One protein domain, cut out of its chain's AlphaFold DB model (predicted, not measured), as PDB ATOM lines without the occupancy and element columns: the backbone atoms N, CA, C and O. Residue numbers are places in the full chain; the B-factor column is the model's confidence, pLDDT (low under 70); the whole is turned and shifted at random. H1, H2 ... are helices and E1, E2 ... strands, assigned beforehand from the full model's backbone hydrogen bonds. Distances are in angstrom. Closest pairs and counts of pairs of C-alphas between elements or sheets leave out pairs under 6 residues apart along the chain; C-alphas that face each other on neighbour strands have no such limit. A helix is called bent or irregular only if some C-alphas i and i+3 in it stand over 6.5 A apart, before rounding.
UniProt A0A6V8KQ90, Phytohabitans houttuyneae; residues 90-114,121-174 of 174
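This is residues 90 to 114 and 121 to 174 of the 174 residues of a protein of Phytohabitans houttuyneae (UniProt A0A6V8KQ90). Helix H2 runs through the middle of this small domain, with H1 side by side with it on one side and H3 crossing it at a slant on the other. A small sheet of three short strands packs on H2 and H3, with H2 over E2, while H1 only grazes the sheet. The printed part has 79 residues, with three named helices and three named strands in the order H1, E1, H2, E2, E3, H3; the sheet has the order E1, E2, E3 and is mixed. The class is mixed, helices and strands, and the whole is compact, with a radius of gyration of the C-alphas of 11.6 A and a rounded outline of 31 by 26 by 20 A.

H1, residues 91 to 106, begins at C-alpha 91 at (445.248, 472.486, 406.978) and is 23.2 A long from first to last C-alpha. It is irregular: C-alphas 92 and 95 are 7.4 A apart. E1 is residues 112 to 114, 6.8 A. H2, residues 124 to 139, begins at C-alpha 124 at (442.240, 466.209, 403.245) and is 22.5 A long. E2 is residues 144 to 147, 9.8 A, and E3 is residues 153 to 156, 9.6 A. H3, residues 159 to 169, is 15.2 A long and ends at C-alpha 169 at (449.886, 457.172, 398.576).

In the sheet, E2 is the inner strand. E1 and E2 are parallel, with N 114 and O 145 within hydrogen-bond range at 2.8 A. E2 and E3 are antiparallel and form a hairpin, with N 146 and O 154 at 2.8 A and N 144 and O 156 at 2.9 A, both within hydrogen-bond range. H2 is on the sheet at a height over the sheet of 10.4 A, over E2; on the local plane its line and that of E2 stand at 8 degrees, along the strands. The closest C-alphas of H2 and E2 are those of Ala 134 and Leu 144, 6.0 A apart. H2 touches H1, the closest C-alphas being those of His 98 and Ala 129, 4.8 A apart, at a shallow tilt of 8 degrees, the same way. H2 touches H3, the closest C-alphas being those of Ala 131 and Ala 159, 4.2 A apart, at a steep tilt of 41 degrees, opposite ways. H3 is on the sheet too, and with it forms two layers, a helix on one face of a sheet; its closest C-alphas to E3 are those of Leu 162 and Val 156, 5.8 A apart. H1 only just is on the sheet, with 5 pairs of C-alphas within 10 A, and only grazes it with residues 101 to 105. H1 and H3 are apart. In H2 and H3 every O i to N i+4 pair is within hydrogen-bond range, and in H1 10 of 12.

The two C-alphas farthest apart are those of Glu 107 and Thr 172, 32.2 A. Residues 115 to 120 are not printed, in the link across the cut from E1 to H2, and C-alphas 114 and 121 are 14.6 A apart. The links that are printed whole are tight. The mean pLDDT of the printed part is 94.6; residues 173 to 174 are under 70, and residue 174 is the chain's last.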
ATOM      1  N   ASP A  90     449.537 470.265 405.925       91.75
ATOM      2  CA  ASP A  90     448.373 470.278 406.804       91.75
ATOM      3  C   ASP A  90     447.347 471.356 406.406       91.75
ATOM      4  O   ASP A  90     447.469 472.034 405.382       91.75
ATOM      5  N   ALA A  91     446.306 471.513 407.224       90.69
ATOM      6  CA  ALA A  91     445.248 472.486 406.978       90.69
ATOM      7  C   ALA A  91     445.743 473.949 406.967       90.69
ATOM      8  O   ALA A  91     445.088 474.799 406.366       90.69
ATOM      9  N   THR A  92     446.892 474.262 407.579       91.12
ATOM     10  CA  THR A  92     447.396 475.642 407.694       91.12
ATOM     11  C   THR A  92     447.874 476.215 406.361       91.12
ATOM     12  O   THR A  92     447.812 477.426 406.157       91.12
ATOM     13  N   VAL A  93     448.310 475.356 405.435       91.69
ATOM     14  CA  VAL A  93     448.778 475.742 404.092       91.69
ATOM     15  C   VAL A  93     447.757 475.450 402.991       91.69
ATOM     16  O   VAL A  93     447.999 475.789 401.834       91.69
ATOM     17  N   ALA A  94     446.607 474.850 403.322       92.81
ATOM     18  CA  ALA A  94     445.632 474.394 402.333       92.81
ATOM     19  C   ALA A  94     445.038 475.529 401.490       92.81
ATOM     20  O   ALA A  94     444.980 475.400 400.268       92.81
ATOM     21  N   ALA A  95     444.675 476.653 402.116       92.69
ATOM     22  CA  ALA A  95     444.180 477.828 401.398       92.69
ATOM     23  C   ALA A  95     445.251 478.400 400.453       92.69
ATOM     24  O   ALA A  95     444.996 478.590 399.270       92.69
ATOM     25  N   SER A  96     446.490 478.560 400.931       93.62
ATOM     26  CA  SER A  96     447.586 479.071 400.100       93.62
ATOM     27  C   SER A  96     447.924 478.151 398.925       93.62
ATOM     28  O   SER A  96     448.222 478.640 397.839       93.62
ATOM     29  N   ILE A  97     447.877 476.827 399.116       95.62
ATOM     30  CA  ILE A  97     448.054 475.860 398.022       95.62
ATOM     31  C   ILE A  97     446.901 475.961 397.026       95.62
ATOM     32  O   ILE A  97     447.146 475.925 395.823       95.62
ATOM     33  N   HIS A  98     445.663 476.092 397.506       96.44
ATOM     34  CA  HIS A  98     444.497 476.263 396.646       96.44
ATOM     35  C   HIS A  98     444.636 477.496 395.748       96.44
ATOM     36  O   HIS A  98     444.550 477.357 394.529       96.44
ATOM     37  N   ASP A  99     444.925 478.658 396.335       96.19
ATOM     38  CA  ASP A  99     445.070 479.923 395.607       96.19
ATOM     39  C   ASP A  99     446.213 479.841 394.587       96.19
ATOM     40  O   ASP A  99     446.024 480.107 393.402       96.19
ATOM     41  N   ALA A 100     447.382 479.348 395.009       95.81
ATOM     42  CA  ALA A 100     448.529 479.197 394.121       95.81
ATOM     43  C   ALA A 100     448.244 478.255 392.938       95.81
ATOM     44  O   ALA A 100     448.686 478.507 391.817       95.81
ATOM     45  N   LEU A 101     447.521 477.154 393.164       97.19
ATOM     46  CA  LEU A 101     447.134 476.234 392.096       97.19
ATOM     47  C   LEU A 101     446.078 476.834 391.169       97.19
ATOM     48  O   LEU A 101     446.143 476.589 389.964       97.19
ATOM     49  N   ALA A 102     445.126 477.600 391.705       97.44
ATOM     50  CA  ALA A 102     444.145 478.320 390.905       97.44
ATOM     51  C   ALA A 102     444.849 479.296 389.952       97.44
ATOM     52  O   ALA A 102     444.625 479.213 388.743       97.44
ATOM     53  N   ASP A 103     445.792 480.094 390.463       96.38
ATOM     54  CA  ASP A 103     446.606 481.018 389.667       96.38
ATOM     55  C   ASP A 103     447.401 480.281 388.574       96.38
ATOM     56  O   ASP A 103     447.380 480.664 387.404       96.38
ATOM     57  N   ILE A 104     448.066 479.168 388.916       96.31
ATOM     58  CA  ILE A 104     448.814 478.339 387.951       96.31
ATOM     59  C   ILE A 104     447.915 477.834 386.818       96.31
ATOM     60  O   ILE A 104     448.309 477.837 385.645       96.31
ATOM     61  N   VAL A 105     446.719 477.353 387.160       96.69
ATOM     62  CA  VAL A 105     445.779 476.809 386.180       96.69
ATOM     63  C   VAL A 105     445.211 477.919 385.298       96.69
ATOM     64  O   VAL A 105     445.131 477.712 384.084       96.69
ATOM     65  N   ASP A 106     444.868 479.073 385.868       95.69
ATOM     66  CA  ASP A 106     444.264 480.207 385.158       95.69
ATOM     67  C   ASP A 106     445.231 480.904 384.207       95.69
ATOM     68  O   ASP A 106     444.854 481.257 383.088       95.69
ATOM     69  N   GLU A 107     446.507 480.962 384.569       95.44
ATOM     70  CA  GLU A 107     447.590 481.390 383.680       95.44
ATOM     71  C   GLU A 107     447.923 480.368 382.580       95.44
ATOM     72  O   GLU A 107     448.825 480.581 381.773       95.44
ATOM     73  N   ARG A 108     447.198 479.247 382.527       94.69
ATOM     74  CA  ARG A 108     447.359 478.183 381.530       94.69
ATOM     75  C   ARG A 108     448.750 477.544 381.506       94.69
ATOM     76  O   ARG A 108     449.182 477.055 380.463       94.69
ATOM     77  N   ALA A 109     449.403 477.426 382.663       95.00
ATOM     78  CA  ALA A 109     450.717 476.797 382.741       95.00
ATOM     79  C   ALA A 109     450.715 475.346 382.213       95.00
ATOM     80  O   ALA A 109     449.856 474.544 382.576       95.00
ATOM     81  N   THR A 110     451.661 474.976 381.356       95.12
ATOM     82  CA  THR A 110     451.803 473.630 380.802       95.12
ATOM     83  C   THR A 110     453.282 473.256 380.612       95.12
ATOM     84  O   THR A 110     454.010 473.958 379.909       95.12
ATOM     85  N   PRO A 111     453.767 472.151 381.217       94.25
ATOM     86  CA  PRO A 111     453.076 471.265 382.164       94.25
ATOM     87  C   PRO A 111     452.930 471.870 383.575       94.25
ATOM     88  O   PRO A 111     453.673 472.776 383.955       94.25
ATOM     89  N   ILE A 112     452.006 471.312 384.371       97.50
ATOM     90  CA  ILE A 112     451.886 471.565 385.816       97.50
ATOM     91  C   ILE A 112     452.352 470.313 386.559       97.50
ATOM     92  O   ILE A 112     451.734 469.253 386.442       97.50
ATOM     93  N   VAL A 113     453.434 470.434 387.323       97.88
ATOM     94  CA  VAL A 113     454.018 469.339 388.104       97.88
ATOM     95  C   VAL A 113     453.848 469.628 389.590       97.88
ATOM     96  O   VAL A 113     454.240 470.693 390.057       97.88
ATOM     97  N   ILE A 114     453.315 468.670 390.341       97.81
ATOM     98  CA  ILE A 114     453.214 468.711 391.801       97.81
ATOM     99  C   ILE A 114     454.174 467.662 392.367       97.81
ATOM    100  O   ILE A 114     453.960 466.460 392.208       97.81
ATOM    101  N   THR A 121     453.178 463.433 405.069       93.75
ATOM    102  CA  THR A 121     451.748 463.436 405.389       93.75
ATOM    103  C   THR A 121     451.036 464.543 404.624       93.75
ATOM    104  O   THR A 121     451.603 465.609 404.368       93.75
ATOM    105  N   VAL A 122     449.785 464.276 404.256       94.69
ATOM    106  CA  VAL A 122     448.912 465.195 403.525       94.69
ATOM    107  C   VAL A 122     447.557 465.206 404.224       94.69
ATOM    108  O   VAL A 122     447.029 464.149 404.548       94.69
ATOM    109  N   ASN A 123     447.004 466.387 404.481       94.81
ATOM    110  CA  ASN A 123     445.655 466.555 405.019       94.81
ATOM    111  C   ASN A 123     444.595 466.592 403.899       94.81
ATOM    112  O   ASN A 123     444.889 466.996 402.774       94.81
ATOM    113  N   ASP A 124     443.347 466.240 404.213       95.12
ATOM    114  CA  ASP A 124     442.240 466.209 403.245       95.12
ATOM    115  C   ASP A 124     441.967 467.570 402.564       95.12
ATOM    116  O   ASP A 124     441.648 467.634 401.373       95.12
ATOM    117  N   GLY A 125     442.213 468.692 403.255       95.62
ATOM    118  CA  GLY A 125     442.134 470.027 402.651       95.62
ATOM    119  C   GLY A 125     443.109 470.212 401.480       95.62
ATOM    120  O   GLY A 125     442.773 470.832 400.470       95.62
ATOM    121  N   ILE A 126     444.291 469.598 401.563       96.50
ATOM    122  CA  ILE A 126     445.298 469.600 400.494       96.50
ATOM    123  C   ILE A 126     444.851 468.718 399.334       96.50
ATOM    124  O   ILE A 126     444.950 469.127 398.176       96.50
ATOM    125  N   VAL A 127     444.322 467.527 399.627       97.38
ATOM    126  CA  VAL A 127     443.765 466.625 398.606       97.38
ATOM    127  C   VAL A 127     442.631 467.322 397.854       97.38
ATOM    128  O   VAL A 127     442.576 467.260 396.625       97.38
ATOM    129  N   THR A 128     441.774 468.050 398.566       97.50
ATOM    130  CA  THR A 128     440.685 468.841 397.987       97.50
ATOM    131  C   THR A 128     441.200 469.961 397.083       97.50
ATOM    132  O   THR A 128     440.722 470.092 395.954       97.50
ATOM    133  N   ALA A 129     442.209 470.726 397.518       97.56
ATOM    134  CA  ALA A 129     442.828 471.772 396.701       97.56
ATOM    135  C   ALA A 129     443.446 471.208 395.410       97.56
ATOM    136  O   ALA A 129     443.182 471.705 394.312       97.56
ATOM    137  N   LEU A 130     444.200 470.111 395.520       98.19
ATOM    138  CA  LEU A 130     444.794 469.423 394.375       98.19
ATOM    139  C   LEU A 130     443.725 468.869 393.422       98.19
ATOM    140  O   LEU A 130     443.843 469.007 392.204       98.19
ATOM    141  N   ALA A 131     442.658 468.268 393.955       98.31
ATOM    142  CA  ALA A 131     441.561 467.718 393.165       98.31
ATOM    143  C   ALA A 131     440.826 468.809 392.375       98.31
ATOM    144  O   ALA A 131     440.500 468.602 391.204       98.31
ATOM    145  N   ALA A 132     440.601 469.975 392.989       98.12
ATOM    146  CA  ALA A 132     440.014 471.132 392.321       98.12
ATOM    147  C   ALA A 132     440.893 471.609 391.154       98.12
ATOM    148  O   ALA A 132     440.393 471.781 390.037       98.12
ATOM    149  N   ALA A 133     442.206 471.725 391.376       98.19
ATOM    150  CA  ALA A 133     443.166 472.085 390.335       98.19
ATOM    151  C   ALA A 133     443.182 471.066 389.183       98.19
ATOM    152  O   ALA A 133     443.165 471.455 388.014       98.19
ATOM    153  N   ALA A 134     443.139 469.764 389.493       98.06
ATOM    154  CA  ALA A 134     443.106 468.699 388.490       98.06
ATOM    155  C   ALA A 134     441.848 468.769 387.617       98.06
ATOM    156  O   ALA A 134     441.944 468.682 386.395       98.06
ATOM    157  N   SER A 135     440.674 468.968 388.224       98.31
ATOM    158  CA  SER A 135     439.421 469.141 387.482       98.31
ATOM    159  C   SER A 135     439.445 470.373 386.580       98.31
ATOM    160  O   SER A 135     439.040 470.287 385.423       98.31
ATOM    161  N   ARG A 136     439.943 471.511 387.074       97.94
ATOM    162  CA  ARG A 136     440.003 472.754 386.293       97.94
ATOM    163  C   ARG A 136     441.010 472.654 385.143       97.94
ATOM    164  O   ARG A 136     440.701 473.073 384.031       97.94
ATOM    165  N   ALA A 137     442.173 472.036 385.360       97.00
ATOM    166  CA  ALA A 137     443.129 471.745 384.290       97.00
ATOM    167  C   ALA A 137     442.517 470.822 383.218       97.00
ATOM    168  O   ALA A 137     442.654 471.095 382.023       97.00
ATOM    169  N   ALA A 138     441.773 469.793 383.636       96.75
ATOM    170  CA  ALA A 138     441.105 468.847 382.742       96.75
ATOM    171  C   ALA A 138     440.025 469.492 381.871       96.75
ATOM    172  O   ALA A 138     439.968 469.226 380.671       96.75
ATOM    173  N   GLN A 139     439.223 470.398 382.435       97.44
ATOM    174  CA  GLN A 139     438.249 471.199 381.677       97.44
ATOM    175  C   GLN A 139     438.907 472.047 380.580       97.44
ATOM    176  O   GLN A 139     438.263 472.413 379.604       97.44
ATOM    177  N   GLN A 140     440.200 472.333 380.720       96.00
ATOM    178  CA  GLN A 140     440.996 473.058 379.735       96.00
ATOM    179  C   GLN A 140     441.813 472.122 378.824       96.00
ATOM    180  O   GLN A 140     442.703 472.587 378.114       96.00
ATOM    181  N   GLY A 141     441.544 470.811 378.847       96.50
ATOM    182  CA  GLY A 141     442.224 469.808 378.023       96.50
ATOM    183  C   GLY A 141     443.633 469.441 378.499       96.50
ATOM    184  O   GLY A 141     444.447 468.981 377.701       96.50
ATOM    185  N   ARG A 142     443.955 469.676 379.777       95.00
ATOM    186  CA  ARG A 142     445.295 469.486 380.360       95.00
ATOM    187  C   ARG A 142     445.243 468.548 381.570       95.00
ATOM    188  O   ARG A 142     444.192 468.346 382.165       95.00
ATOM    189  N   GLY A 143     446.381 467.971 381.948       94.56
ATOM    190  CA  GLY A 143     446.516 467.157 383.162       94.56
ATOM    191  C   GLY A 143     447.509 467.764 384.150       94.56
ATOM    192  O   GLY A 143     448.290 468.644 383.786       94.56
ATOM    193  N   LEU A 144     447.500 467.265 385.386       97.62
ATOM    194  CA  LEU A 144     448.578 467.498 386.348       97.62
ATOM    195  C   LEU A 144     449.507 466.283 386.369       97.62
ATOM    196  O   LEU A 144     449.042 465.147 386.297       97.62
ATOM    197  N   GLU A 145     450.808 466.505 386.515       98.38
ATOM    198  CA  GLU A 145     451.750 465.441 386.858       98.38
ATOM    199  C   GLU A 145     451.979 465.444 388.371       98.38
ATOM    200  O   GLU A 145     452.496 466.413 388.922       98.38
ATOM    201  N   LEU A 146     451.625 464.357 389.049       98.06
ATOM    202  CA  LEU A 146     451.955 464.129 390.452       98.06
ATOM    203  C   LEU A 146     453.241 463.316 390.545       98.06
ATOM    204  O   LEU A 146     453.360 462.270 389.903       98.06
ATOM    205  N   ARG A 147     454.181 463.758 391.380       98.06
ATOM    206  CA  ARG A 147     455.388 463.005 391.735       98.06
ATOM    207  C   ARG A 147     455.326 462.666 393.216       98.06
ATOM    208  O   ARG A 147     455.286 463.565 394.050       98.06
ATOM    209  N   LEU A 148     455.294 461.378 393.525       96.88
ATOM    210  CA  LEU A 148     455.093 460.856 394.877       96.88
ATOM    211  C   LEU A 148     456.359 460.151 395.377       96.88
ATOM    212  O   LEU A 148     457.349 460.012 394.650       96.88
ATOM    213  N   ALA A 149     456.326 459.693 396.628       91.50
ATOM    214  CA  ALA A 149     457.393 458.890 397.215       91.50
ATOM    215  C   ALA A 149     457.768 457.676 396.334       91.50
ATOM    216  O   ALA A 149     457.014 457.243 395.461       91.50
ATOM    217  N   ALA A 150     458.982 457.154 396.525       88.56
ATOM    218  CA  ALA A 150     459.573 456.097 395.692       88.56
ATOM    219  C   ALA A 150     459.712 456.443 394.190       88.56
ATOM    220  O   ALA A 150     459.957 455.564 393.368       88.56
ATOM    221  N   GLY A 151     459.592 457.725 393.819       86.62
ATOM    222  CA  GLY A 151     459.772 458.188 392.440       86.62
ATOM    223  C   GLY A 151     458.586 457.892 391.520       86.62
ATOM    224  O   GLY A 151     458.728 458.001 390.302       86.62
ATOM    225  N   GLN A 152     457.427 457.534 392.079       94.94
ATOM    226  CA  GLN A 152     456.217 457.281 391.302       94.94
ATOM    227  C   GLN A 152     455.714 458.566 390.636       94.94
ATOM    228  O   GLN A 152     455.758 459.647 391.229       94.94
ATOM    229  N   ARG A 153     455.226 458.442 389.397       97.31
ATOM    230  CA  ARG A 153     454.700 459.559 388.604       97.31
ATOM    231  C   ARG A 153     453.325 459.199 388.069       97.31
ATOM    232  O   ARG A 153     453.152 458.120 387.507       97.31
ATOM    233  N   PHE A 154     452.373 460.108 388.222       97.62
ATOM    234  CA  PHE A 154     451.006 459.927 387.749       97.62
ATOM    235  C   PHE A 154     450.558 461.160 386.982       97.62
ATOM    236  O   PHE A 154     450.574 462.261 387.524       97.62
ATOM    237  N   THR A 155     450.100 460.969 385.749       97.25
ATOM    238  CA  THR A 155     449.334 462.005 385.056       97.25
ATOM    239  C   THR A 155     447.876 461.858 385.456       97.25
ATOM    240  O   THR A 155     447.260 460.822 385.194       97.25
ATOM    241  N   VAL A 156     447.336 462.882 386.107       97.56
ATOM    242  CA  VAL A 156     445.947 462.923 386.560       97.56
ATOM    243  C   VAL A 156     445.154 463.932 385.740       97.56
ATOM    244  O   VAL A 156     445.559 465.083 385.578       97.56
ATOM    245  N   THR A 157     444.016 463.490 385.214       96.56
ATOM    246  CA  THR A 157     443.137 464.280 384.336       96.56
ATOM    247  C   THR A 157     441.783 464.568 384.982       96.56
ATOM    248  O   THR A 157     440.803 464.844 384.300       96.56
ATOM    249  N   GLY A 158     441.702 464.506 386.313       96.94
ATOM    250  CA  GLY A 158     440.497 464.890 387.038       96.94
ATOM    251  C   GLY A 158     440.554 464.580 388.529       96.94
ATOM    252  O   GLY A 158     441.395 463.810 389.001       96.94
ATOM    253  N   ALA A 159     439.615 465.166 389.273       97.62
ATOM    254  CA  ALA A 159     439.534 465.027 390.723       97.62
ATOM    255  C   ALA A 159     439.405 463.573 391.208       97.62
ATOM    256  O   ALA A 159     440.030 463.212 392.200       97.62
ATOM    257  N   ALA A 160     438.608 462.736 390.538       97.44
ATOM    258  CA  ALA A 160     438.376 461.356 390.979       97.44
ATOM    259  C   ALA A 160     439.663 460.516 390.925       97.44
ATOM    260  O   ALA A 160     440.032 459.872 391.907       97.44
ATOM    261  N   GLN A 161     440.390 460.599 389.805       97.88
ATOM    262  CA  GLN A 161     441.676 459.926 389.636       97.88
ATOM    263  C   GLN A 161     442.711 460.452 390.637       97.88
ATOM    264  O   GLN A 161     443.454 459.663 391.219       97.88
ATOM    265  N   LEU A 162     442.736 461.768 390.881       97.94
ATOM    266  CA  LEU A 162     443.632 462.354 391.874       97.94
ATOM    267  C   LEU A 162     443.350 461.810 393.275       97.94
ATOM    268  O   LEU A 162     444.279 461.356 393.935       97.94
ATOM    269  N   ARG A 163     442.087 461.782 393.714       97.81
ATOM    270  CA  ARG A 163     441.715 461.219 395.024       97.81
ATOM    271  C   ARG A 163     442.095 459.748 395.143       97.81
ATOM    272  O   ARG A 163     442.634 459.347 396.166       97.81
ATOM    273  N   GLN A 164     441.894 458.959 394.088       97.44
ATOM    274  CA  GLN A 164     442.310 457.556 394.069       97.44
ATOM    275  C   GLN A 164     443.830 457.398 394.230       97.44
ATOM    276  O   GLN A 164     444.284 456.534 394.981       97.44
ATOM    277  N   VAL A 165     444.624 458.208 393.524       97.25
ATOM    278  CA  VAL A 165     446.092 458.188 393.630       97.25
ATOM    279  C   VAL A 165     446.538 458.635 395.025       97.25
ATOM    280  O   VAL A 165     447.343 457.951 395.655       97.25
ATOM    281  N   MET A 166     445.973 459.732 395.535       96.88
ATOM    282  CA  MET A 166     446.315 460.278 396.850       96.88
ATOM    283  C   MET A 166     445.907 459.347 397.991       96.88
ATOM    284  O   MET A 166     446.715 459.136 398.882       96.88
ATOM    285  N   GLY A 167     444.733 458.710 397.940       96.12
ATOM    286  CA  GLY A 167     444.299 457.756 398.968       96.12
ATOM    287  C   GLY A 167     445.171 456.497 399.042       96.12
ATOM    288  O   GLY A 167     445.326 455.911 400.108       96.12
ATOM    289  N   ARG A 168     445.803 456.097 397.929       95.25
ATOM    290  CA  ARG A 168     446.796 455.006 397.925       95.25
ATOM    291  C   ARG A 168     448.144 455.444 398.492       95.25
ATOM    292  O   ARG A 168     448.786 454.666 399.187       95.25
ATOM    293  N   ALA A 169     448.584 456.655 398.158       94.56
ATOM    294  CA  ALA A 169     449.886 457.172 398.576       94.56
ATOM    295  C   ALA A 169     449.892 457.708 400.017       94.56
ATOM    296  O   ALA A 169     450.915 457.633 400.692       94.56
ATOM    297  N   TYR A 170     448.750 458.210 400.487       93.31
ATOM    298  CA  TYR A 170     448.545 458.826 401.795       93.31
ATOM    299  C   TYR A 170     447.253 458.291 402.436       93.31
ATOM    300  O   TYR A 170     446.236 458.984 402.450       93.31
ATOM    301  N   PRO A 171     447.263 457.065 402.992       86.81
ATOM    302  CA  PRO A 171     446.055 456.427 403.527       86.81
ATOM    303  C   PRO A 171     445.417 457.181 404.698       86.81
ATOM    304  O   PRO A 171     444.232 457.031 404.956       86.81
ATOM    305  N   THR A 172     446.196 457.998 405.409       79.56
ATOM    306  CA  THR A 172     445.736 458.803 406.551       79.56
ATOM    307  C   THR A 172     445.065 460.117 406.144       79.56
ATOM    308  O   THR A 172     444.671 460.884 407.015       79.56
ATOM    309  N   ALA A 173     445.027 460.426 404.845       65.88
ATOM    310  CA  ALA A 173     444.454 461.657 404.305       65.88
ATOM    311  C   ALA A 173     442.985 461.509 403.875       65.88
ATOM    312  O   ALA A 173     442.387 462.514 403.504       65.88
ATOM    313  N   ALA A 174     442.464 460.276 403.851       51.78
ATOM    314  CA  ALA A 174     441.155 459.902 403.315       51.78
ATOM    315  C   ALA A 174     440.103 459.676 404.408       51.78
ATOM    316  O   ALA A 174     440.496 459.340 405.548       51.78
TER     317      ALA A 174